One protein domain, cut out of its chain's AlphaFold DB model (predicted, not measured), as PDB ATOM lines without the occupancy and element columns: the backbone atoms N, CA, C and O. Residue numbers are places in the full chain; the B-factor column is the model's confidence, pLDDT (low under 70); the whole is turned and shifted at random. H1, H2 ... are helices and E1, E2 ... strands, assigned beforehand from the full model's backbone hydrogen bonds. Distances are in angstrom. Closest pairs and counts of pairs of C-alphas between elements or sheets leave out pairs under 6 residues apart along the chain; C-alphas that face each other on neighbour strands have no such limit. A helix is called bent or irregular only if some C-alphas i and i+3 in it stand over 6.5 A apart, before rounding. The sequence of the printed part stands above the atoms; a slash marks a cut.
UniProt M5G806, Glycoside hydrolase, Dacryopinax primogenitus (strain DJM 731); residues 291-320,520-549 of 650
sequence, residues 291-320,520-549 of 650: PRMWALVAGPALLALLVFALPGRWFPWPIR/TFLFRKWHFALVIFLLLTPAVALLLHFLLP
ATOM      1  N   PRO A 291     -13.134 -20.995  -6.157       54.12
ATOM      2  CA  PRO A 291     -12.891 -22.186  -6.987       54.12
ATOM      3  C   PRO A 291     -13.681 -22.230  -8.309       54.12
ATOM      4  O   PRO A 291     -13.241 -22.841  -9.282       54.12
ATOM      5  N   ARG A 292     -14.823 -21.526  -8.386       53.31
ATOM      6  CA  ARG A 292     -15.618 -21.371  -9.621       53.31
ATOM      7  C   ARG A 292     -14.840 -20.651 -10.730       53.31
ATOM      8  O   ARG A 292     -15.051 -20.934 -11.904       53.31
ATOM      9  N   MET A 293     -13.904 -19.773 -10.371       56.28
ATOM     10  CA  MET A 293     -13.002 -19.104 -11.309       56.28
ATOM     11  C   MET A 293     -11.999 -20.073 -11.927       56.28
ATOM     12  O   MET A 293     -11.810 -20.050 -13.138       56.28
ATOM     13  N   TRP A 294     -11.402 -20.966 -11.133       59.69
ATOM     14  CA  TRP A 294     -10.519 -22.007 -11.666       59.69
ATOM     15  C   TRP A 294     -11.271 -22.949 -12.610       59.69
ATOM     16  O   TRP A 294     -10.723 -23.322 -13.642       59.69
ATOM     17  N   ALA A 295     -12.546 -23.247 -12.337       62.34
ATOM     18  CA  ALA A 295     -13.402 -23.980 -13.271       62.34
ATOM     19  C   ALA A 295     -13.674 -23.209 -14.584       62.34
ATOM     20  O   ALA A 295     -13.704 -23.828 -15.646       62.34
ATOM     21  N   LEU A 296     -13.811 -21.877 -14.548       62.81
ATOM     22  CA  LEU A 296     -13.925 -21.045 -15.757       62.81
ATOM     23  C   LEU A 296     -12.605 -20.966 -16.541       62.81
ATOM     24  O   LEU A 296     -12.615 -21.164 -17.750       62.81
ATOM     25  N   VAL A 297     -11.472 -20.730 -15.870       63.50
ATOM     26  CA  VAL A 297     -10.134 -20.631 -16.489       63.50
ATOM     27  C   VAL A 297      -9.691 -21.970 -17.084       63.50
ATOM     28  O   VAL A 297      -9.247 -22.027 -18.229       63.50
ATOM     29  N   ALA A 298      -9.827 -23.064 -16.329       69.81
ATOM     30  CA  ALA A 298      -9.457 -24.397 -16.789       69.81
ATOM     31  C   ALA A 298     -10.500 -25.007 -17.738       69.81
ATOM     32  O   ALA A 298     -10.149 -25.884 -18.523       69.81
ATOM     33  N   GLY A 299     -11.756 -24.550 -17.708       73.44
ATOM     34  CA  GLY A 299     -12.869 -25.086 -18.498       73.44
ATOM     35  C   GLY A 299     -12.557 -25.254 -19.992       73.44
ATOM     36  O   GLY A 299     -12.629 -26.381 -20.481       73.44
ATOM     37  N   PRO A 300     -12.145 -24.200 -20.727       74.88
ATOM     38  CA  PRO A 300     -11.759 -24.307 -22.136       74.88
ATOM     39  C   PRO A 300     -10.608 -25.288 -22.393       74.88
ATOM     40  O   PRO A 300     -10.638 -26.016 -23.384       74.88
ATOM     41  N   ALA A 301      -9.616 -25.353 -21.498       74.00
ATOM     42  CA  ALA A 301      -8.482 -26.269 -21.621       74.00
ATOM     43  C   ALA A 301      -8.892 -27.731 -21.363       74.00
ATOM     44  O   ALA A 301      -8.538 -28.619 -22.136       74.00
ATOM     45  N   LEU A 302      -9.698 -27.981 -20.328       77.56
ATOM     46  CA  LEU A 302     -10.263 -29.295 -20.014       77.56
ATOM     47  C   LEU A 302     -11.200 -29.776 -21.128       77.56
ATOM     48  O   LEU A 302     -11.103 -30.925 -21.548       77.56
ATOM     49  N   LEU A 303     -12.044 -28.899 -21.679       77.81
ATOM     50  CA  LEU A 303     -12.878 -29.200 -22.846       77.81
ATOM     51  C   LEU A 303     -12.022 -29.542 -24.074       77.81
ATOM     52  O   LEU A 303     -12.270 -30.560 -24.717       77.81
ATOM     53  N   ALA A 304     -10.978 -28.759 -24.369       77.31
ATOM     54  CA  ALA A 304     -10.050 -29.040 -25.466       77.31
ATOM     55  C   ALA A 304      -9.298 -30.377 -25.288       77.31
ATOM     56  O   ALA A 304      -9.076 -31.082 -26.272       77.31
ATOM     57  N   LEU A 305      -8.961 -30.766 -24.053       79.81
ATOM     58  CA  LEU A 305      -8.387 -32.079 -23.733       79.81
ATOM     59  C   LEU A 305      -9.417 -33.213 -23.897       79.81
ATOM     60  O   LEU A 305      -9.107 -34.242 -24.499       79.81
ATOM     61  N   LEU A 306     -10.662 -33.018 -23.451       80.44
ATOM     62  CA  LEU A 306     -11.745 -34.002 -23.580       80.44
ATOM     63  C   LEU A 306     -12.085 -34.334 -25.045       80.44
ATOM     64  O   LEU A 306     -12.454 -35.473 -25.333       80.44
ATOM     65  N   VAL A 307     -11.863 -33.418 -25.999       80.31
ATOM     66  CA  VAL A 307     -11.963 -33.704 -27.450       80.31
ATOM     67  C   VAL A 307     -11.075 -34.883 -27.875       80.31
ATOM     68  O   VAL A 307     -11.444 -35.659 -28.764       80.31
ATOM     69  N   PHE A 308      -9.913 -35.066 -27.240       77.25
ATOM     70  CA  PHE A 308      -9.036 -36.197 -27.537       77.25
ATOM     71  C   PHE A 308      -9.587 -37.519 -26.987       77.25
ATOM     72  O   PHE A 308      -9.456 -38.533 -27.676       77.25
ATOM     73  N   ALA A 309     -10.289 -37.496 -25.850       78.75
ATOM     74  CA  ALA A 309     -10.946 -38.661 -25.248       78.75
ATOM     75  C   ALA A 309     -12.215 -39.129 -25.996       78.75
ATOM     76  O   ALA A 309     -12.604 -40.290 -25.866       78.75
ATOM     77  N   LEU A 310     -12.850 -38.273 -26.811       78.69
ATOM     78  CA  LEU A 310     -14.030 -38.656 -27.603       78.69
ATOM     79  C   LEU A 310     -13.742 -39.848 -28.544       78.69
ATOM     80  O   LEU A 310     -12.637 -39.943 -29.089       78.69
ATOM     81  N   PRO A 311     -14.714 -40.742 -28.820       76.56
ATOM     82  CA  PRO A 311     -14.502 -41.901 -29.688       76.56
ATOM     83  C   PRO A 311     -13.956 -41.531 -31.073       76.56
ATOM     84  O   PRO A 311     -14.427 -40.583 -31.703       76.56
ATOM     85  N   GLY A 312     -13.004 -42.320 -31.587       68.00
ATOM     86  CA  GLY A 312     -12.375 -42.077 -32.894       68.00
ATOM     87  C   GLY A 312     -13.391 -41.871 -34.022       68.00
ATOM     88  O   GLY A 312     -13.267 -40.917 -34.775       68.00
ATOM     89  N   ARG A 313     -14.464 -42.677 -34.038       76.44
ATOM     90  CA  ARG A 313     -15.594 -42.631 -34.989       76.44
ATOM     91  C   ARG A 313     -16.304 -41.275 -35.157       76.44
ATOM     92  O   ARG A 313     -17.115 -41.150 -36.066       76.44
ATOM     93  N   TRP A 314     -16.077 -40.293 -34.284       69.56
ATOM     94  CA  TRP A 314     -16.669 -38.953 -34.416       69.56
ATOM     95  C   TRP A 314     -15.802 -37.982 -35.237       69.56
ATOM     96  O   TRP A 314     -16.246 -36.874 -35.508       69.56
ATOM     97  N   PHE A 315     -14.598 -38.382 -35.665       74.88
ATOM     98  CA  PHE A 315     -13.653 -37.551 -36.422       74.88
ATOM     99  C   PHE A 315     -12.836 -38.395 -37.429       74.88
ATOM    100  O   PHE A 315     -12.661 -39.592 -37.214       74.88
ATOM    101  N   PRO A 316     -12.228 -37.801 -38.475       64.12
ATOM    102  CA  PRO A 316     -12.381 -36.420 -38.939       64.12
ATOM    103  C   PRO A 316     -13.691 -36.209 -39.708       64.12
ATOM    104  O   PRO A 316     -14.233 -37.148 -40.288       64.12
ATOM    105  N   TRP A 317     -14.159 -34.963 -39.790       67.00
ATOM    106  CA  TRP A 317     -15.235 -34.594 -40.718       67.00
ATOM    107  C   TRP A 317     -14.652 -34.045 -42.032       67.00
ATOM    108  O   TRP A 317     -13.790 -33.164 -41.982       67.00
ATOM    109  N   PRO A 318     -15.078 -34.542 -43.209       66.94
ATOM    110  CA  PRO A 318     -14.641 -34.010 -44.495       66.94
ATOM    111  C   PRO A 318     -15.458 -32.767 -44.869       66.94
ATOM    112  O   PRO A 318     -16.618 -32.868 -45.263       66.94
ATOM    113  N   ILE A 319     -14.841 -31.589 -44.801       63.19
ATOM    114  CA  ILE A 319     -15.443 -30.344 -45.290       63.19
ATOM    115  C   ILE A 319     -15.053 -30.174 -46.763       63.19
ATOM    116  O   ILE A 319     -13.870 -30.159 -47.107       63.19
ATOM    117  N   ARG A 320     -16.054 -30.068 -47.646       63.66
ATOM    118  CA  ARG A 320     -15.874 -29.808 -49.083       63.66
ATOM    119  C   ARG A 320     -16.164 -28.341 -49.379       63.66
ATOM    120  O   ARG A 320     -17.295 -27.901 -49.203       63.66
ATOM    121  N   THR A 520     -10.840 -31.604 -50.298       64.00
ATOM    122  CA  THR A 520     -11.464 -31.972 -49.026       64.00
ATOM    123  C   THR A 520     -10.544 -31.593 -47.874       64.00
ATOM    124  O   THR A 520      -9.457 -32.149 -47.721       64.00
ATOM    125  N   PHE A 521     -10.986 -30.676 -47.015       69.88
ATOM    126  CA  PHE A 521     -10.290 -30.426 -45.759       69.88
ATOM    127  C   PHE A 521     -10.810 -31.380 -44.688       69.88
ATOM    128  O   PHE A 521     -11.985 -31.355 -44.317       69.88
ATOM    129  N   LEU A 522      -9.930 -32.248 -44.190       74.56
ATOM    130  CA  LEU A 522     -10.255 -33.201 -43.135       74.56
ATOM    131  C   LEU A 522     -10.125 -32.523 -41.771       74.56
ATOM    132  O   LEU A 522      -9.025 -32.398 -41.226       74.56
ATOM    133  N   PHE A 523     -11.258 -32.133 -41.193       76.56
ATOM    134  CA  PHE A 523     -11.332 -31.509 -39.879       76.56
ATOM    135  C   PHE A 523     -11.088 -32.557 -38.775       76.56
ATOM    136  O   PHE A 523     -11.999 -33.169 -38.215       76.56
ATOM    137  N   ARG A 524      -9.803 -32.835 -38.525       79.75
ATOM    138  CA  ARG A 524      -9.296 -33.727 -37.464       79.75
ATOM    139  C   ARG A 524      -9.541 -33.136 -36.071       79.75
ATOM    140  O   ARG A 524      -9.499 -31.917 -35.932       79.75
ATOM    141  N   LYS A 525      -9.657 -33.998 -35.047       79.44
ATOM    142  CA  LYS A 525      -9.818 -33.657 -33.611       79.44
ATOM    143  C   LYS A 525      -9.055 -32.410 -33.152       79.44
ATOM    144  O   LYS A 525      -9.634 -31.546 -32.504       79.44
ATOM    145  N   TRP A 526      -7.770 -32.306 -33.502       77.38
ATOM    146  CA  TRP A 526      -6.919 -31.208 -33.048       77.38
ATOM    147  C   TRP A 526      -7.374 -29.832 -33.555       77.38
ATOM    148  O   TRP A 526      -7.202 -28.861 -32.832       77.38
ATOM    149  N   HIS A 527      -8.025 -29.733 -34.721       83.38
ATOM    150  CA  HIS A 527      -8.620 -28.472 -35.176       83.38
ATOM    151  C   HIS A 527      -9.838 -28.080 -34.331       83.38
ATOM    152  O   HIS A 527     -10.043 -26.901 -34.079       83.38
ATOM    153  N   PHE A 528     -10.638 -29.049 -33.865       78.19
ATOM    154  CA  PHE A 528     -11.783 -28.767 -32.992       78.19
ATOM    155  C   PHE A 528     -11.314 -28.298 -31.609       78.19
ATOM    156  O   PHE A 528     -11.796 -27.286 -31.109       78.19
ATOM    157  N   ALA A 529     -10.297 -28.962 -31.047       79.06
ATOM    158  CA  ALA A 529      -9.622 -28.513 -29.830       79.06
ATOM    159  C   ALA A 529      -8.980 -27.120 -30.003       79.06
ATOM    160  O   ALA A 529      -9.104 -26.278 -29.116       79.06
ATOM    161  N   LEU A 530      -8.359 -26.843 -31.158       81.50
ATOM    162  CA  LEU A 530      -7.783 -25.534 -31.481       81.50
ATOM    163  C   LEU A 530      -8.857 -24.442 -31.613       81.50
ATOM    164  O   LEU A 530      -8.656 -23.350 -31.103       81.50
ATOM    165  N   VAL A 531      -9.999 -24.718 -32.250       80.44
ATOM    166  CA  VAL A 531     -11.115 -23.759 -32.368       80.44
ATOM    167  C   VAL A 531     -11.759 -23.488 -31.007       80.44
ATOM    168  O   VAL A 531     -12.017 -22.330 -30.689       80.44
ATOM    169  N   ILE A 532     -11.940 -24.515 -30.169       76.94
ATOM    170  CA  ILE A 532     -12.338 -24.351 -28.762       76.94
ATOM    171  C   ILE A 532     -11.344 -23.431 -28.046       76.94
ATOM    172  O   ILE A 532     -11.752 -22.421 -27.479       76.94
ATOM    173  N   PHE A 533     -10.045 -23.714 -28.131       76.38
ATOM    174  CA  PHE A 533      -9.023 -22.923 -27.451       76.38
ATOM    175  C   PHE A 533      -8.938 -21.476 -27.971       76.38
ATOM    176  O   PHE A 533      -8.862 -20.550 -27.170       76.38
ATOM    177  N   LEU A 534      -8.996 -21.252 -29.286       79.88
ATOM    178  CA  LEU A 534      -8.858 -19.922 -29.890       79.88
ATOM    179  C   LEU A 534     -10.119 -19.050 -29.796       79.88
ATOM    180  O   LEU A 534      -9.989 -17.835 -29.895       79.88
ATOM    181  N   LEU A 535     -11.314 -19.623 -29.603       79.06
ATOM    182  CA  LEU A 535     -12.560 -18.850 -29.470       79.06
ATOM    183  C   LEU A 535     -13.053 -18.747 -28.022       79.06
ATOM    184  O   LEU A 535     -13.428 -17.661 -27.584       79.06
ATOM    185  N   LEU A 536     -13.032 -19.842 -27.252       74.62
ATOM    186  CA  LEU A 536     -13.527 -19.820 -25.871       74.62
ATOM    187  C   LEU A 536     -12.522 -19.197 -24.902       74.62
ATOM    188  O   LEU A 536     -12.960 -18.535 -23.971       74.62
ATOM    189  N   THR A 537     -11.206 -19.318 -25.114       70.31
ATOM    190  CA  THR A 537     -10.222 -18.672 -24.220       70.31
ATOM    191  C   THR A 537     -10.316 -17.140 -24.228       70.31
ATOM    192  O   THR A 537     -10.403 -16.582 -23.137       70.31
ATOM    193  N   PRO A 538     -10.363 -16.418 -25.372       71.12
ATOM    194  CA  PRO A 538     -10.557 -14.966 -25.338       71.12
ATOM    195  C   PRO A 538     -11.954 -14.561 -24.844       71.12
ATOM    196  O   PRO A 538     -12.065 -13.564 -24.136       71.12
ATOM    197  N   ALA A 539     -13.006 -15.337 -25.134       73.50
ATOM    198  CA  ALA A 539     -14.342 -15.079 -24.588       73.50
ATOM    199  C   ALA A 539     -14.379 -15.230 -23.053       73.50
ATOM    200  O   ALA A 539     -14.944 -14.386 -22.362       73.50
ATOM    201  N   VAL A 540     -13.722 -16.260 -22.511       70.75
ATOM    202  CA  VAL A 540     -13.561 -16.479 -21.066       70.75
ATOM    203  C   VAL A 540     -12.646 -15.428 -20.441       70.75
ATOM    204  O   VAL A 540     -12.971 -14.934 -19.370       70.75
ATOM    205  N   ALA A 541     -11.554 -15.020 -21.091       65.31
ATOM    206  CA  ALA A 541     -10.689 -13.948 -20.597       65.31
ATOM    207  C   ALA A 541     -11.427 -12.600 -20.516       65.31
ATOM    208  O   ALA A 541     -11.272 -11.867 -19.541       65.31
ATOM    209  N   LEU A 542     -12.275 -12.298 -21.505       69.69
ATOM    210  CA  LEU A 542     -13.106 -11.095 -21.521       69.69
ATOM    211  C   LEU A 542     -14.234 -11.170 -20.479       69.69
ATOM    212  O   LEU A 542     -14.476 -10.188 -19.785       69.69
ATOM    213  N   LEU A 543     -14.861 -12.336 -20.290       68.50
ATOM    214  CA  LEU A 543     -15.815 -12.577 -19.200       68.50
ATOM    215  C   LEU A 543     -15.152 -12.415 -17.820       68.50
ATOM    216  O   LEU A 543     -15.696 -11.746 -16.947       68.50
ATOM    217  N   LEU A 544     -13.956 -12.979 -17.634       65.50
ATOM    218  CA  LEU A 544     -13.168 -12.832 -16.412       65.50
ATOM    219  C   LEU A 544     -12.820 -11.362 -16.154       65.50
ATOM    220  O   LEU A 544     -12.973 -10.915 -15.029       65.50
ATOM    221  N   HIS A 545     -12.459 -10.568 -17.164       66.00
ATOM    222  CA  HIS A 545     -12.190  -9.138 -16.964       66.00
ATOM    223  C   HIS A 545     -13.362  -8.365 -16.316       66.00
ATOM    224  O   HIS A 545     -13.118  -7.406 -15.590       66.00
ATOM    225  N   PHE A 546     -14.613  -8.804 -16.512       67.06
ATOM    226  CA  PHE A 546     -15.791  -8.225 -15.850       67.06
ATOM    227  C   PHE A 546     -16.196  -8.912 -14.532       67.06
ATOM    228  O   PHE A 546     -16.907  -8.301 -13.740       67.06
ATOM    229  N   LEU A 547     -15.771 -10.158 -14.289       66.62
ATOM    230  CA  LEU A 547     -16.087 -10.930 -13.074       66.62
ATOM    231  C   LEU A 547     -14.960 -10.945 -12.025       66.62
ATOM    232  O   LEU A 547     -15.172 -11.407 -10.906       66.62
ATOM    233  N   LEU A 548     -13.755 -10.498 -12.380       71.31
ATOM    234  CA  LEU A 548     -12.606 -10.421 -11.482       71.31
ATOM    235  C   LEU A 548     -12.545  -9.054 -10.790       71.31
ATOM    236  O   LEU A 548     -12.579  -8.027 -11.474       71.31
ATOM    237  N   PRO A 549     -12.365  -9.010  -9.458       78.94
ATOM    238  CA  PRO A 549     -11.961  -7.790  -8.778       78.94
ATOM    239  C   PRO A 549     -10.660  -7.247  -9.361       78.94
ATOM    240  O   PRO A 549      -9.774  -7.995  -9.783       78.94
TER     241      PRO A 549
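This is residues 291 to 320 and 520 to 549 of the 650 residues of the protein "Glycoside hydrolase" of Dacryopinax primogenitus (strain DJM 731) (UniProt M5G806). Two long, kinked helices, H1 and H2, lie side by side and run opposite ways, and a small two-stranded sheet of E1 and E2 extends the rod past one end of the pair. The printed part has 60 residues, with two named helices and two named strands in the order H1, E1, E2, H2; the sheet, order E1 - E2, is antiparallel. The class is mostly helix. The whole is loose, with a radius of gyration of the C-alphas of 14.1 A, and spans 46 by 22 by 10 A.

Start with H1, residues 291 to 309, which touches H2, residues 525 to 547, at a shallow tilt of 8 degrees, opposite ways. Look for their closest C-alphas at Ala 304 and Ala 529, 4.4 A apart. H1 has a kink of 50 degrees near residue 300 and is irregular, only just: C-alphas 297 and 300 are 6.9 A apart. H2 has a kink of 26 degrees near residue 538. Of the O i to N i+4 pairs, 11 of 15 in H1 and 17 of 19 in H2 are within hydrogen-bond range. Next find E1, residues 317 to 320, antiparallel to E2, residues 520 to 523, at 148 degrees; N 523 and O 317, 2.8 A apart, are within hydrogen-bond range. H1 and E2 are apart, as are E1 and H2.

Find C-alpha 291 at (-12.891, -22.186, -6.987); from there H1 runs 24.7 A to C-alpha 309. E1 measures 9.7 A and E2 9.2 A. H2 runs 31.3 A from C-alpha 525 at (-9.818, -33.657, -33.611) to C-alpha 547 at (-16.087, -10.930, -13.074).

The farthest C-alphas, of Thr 520 and Pro 549, are 47.0 A apart. Residues 321 to 519 are cut out, and C-alphas 320 and 520 are 4.9 A apart across the cut. Of the links printed whole, H1 to E1 is short and E2 to H2 tight. Mean pLDDT of the printed part is 72.0, with 24 residues under 70, among them 291 to 298 and 541 to 547.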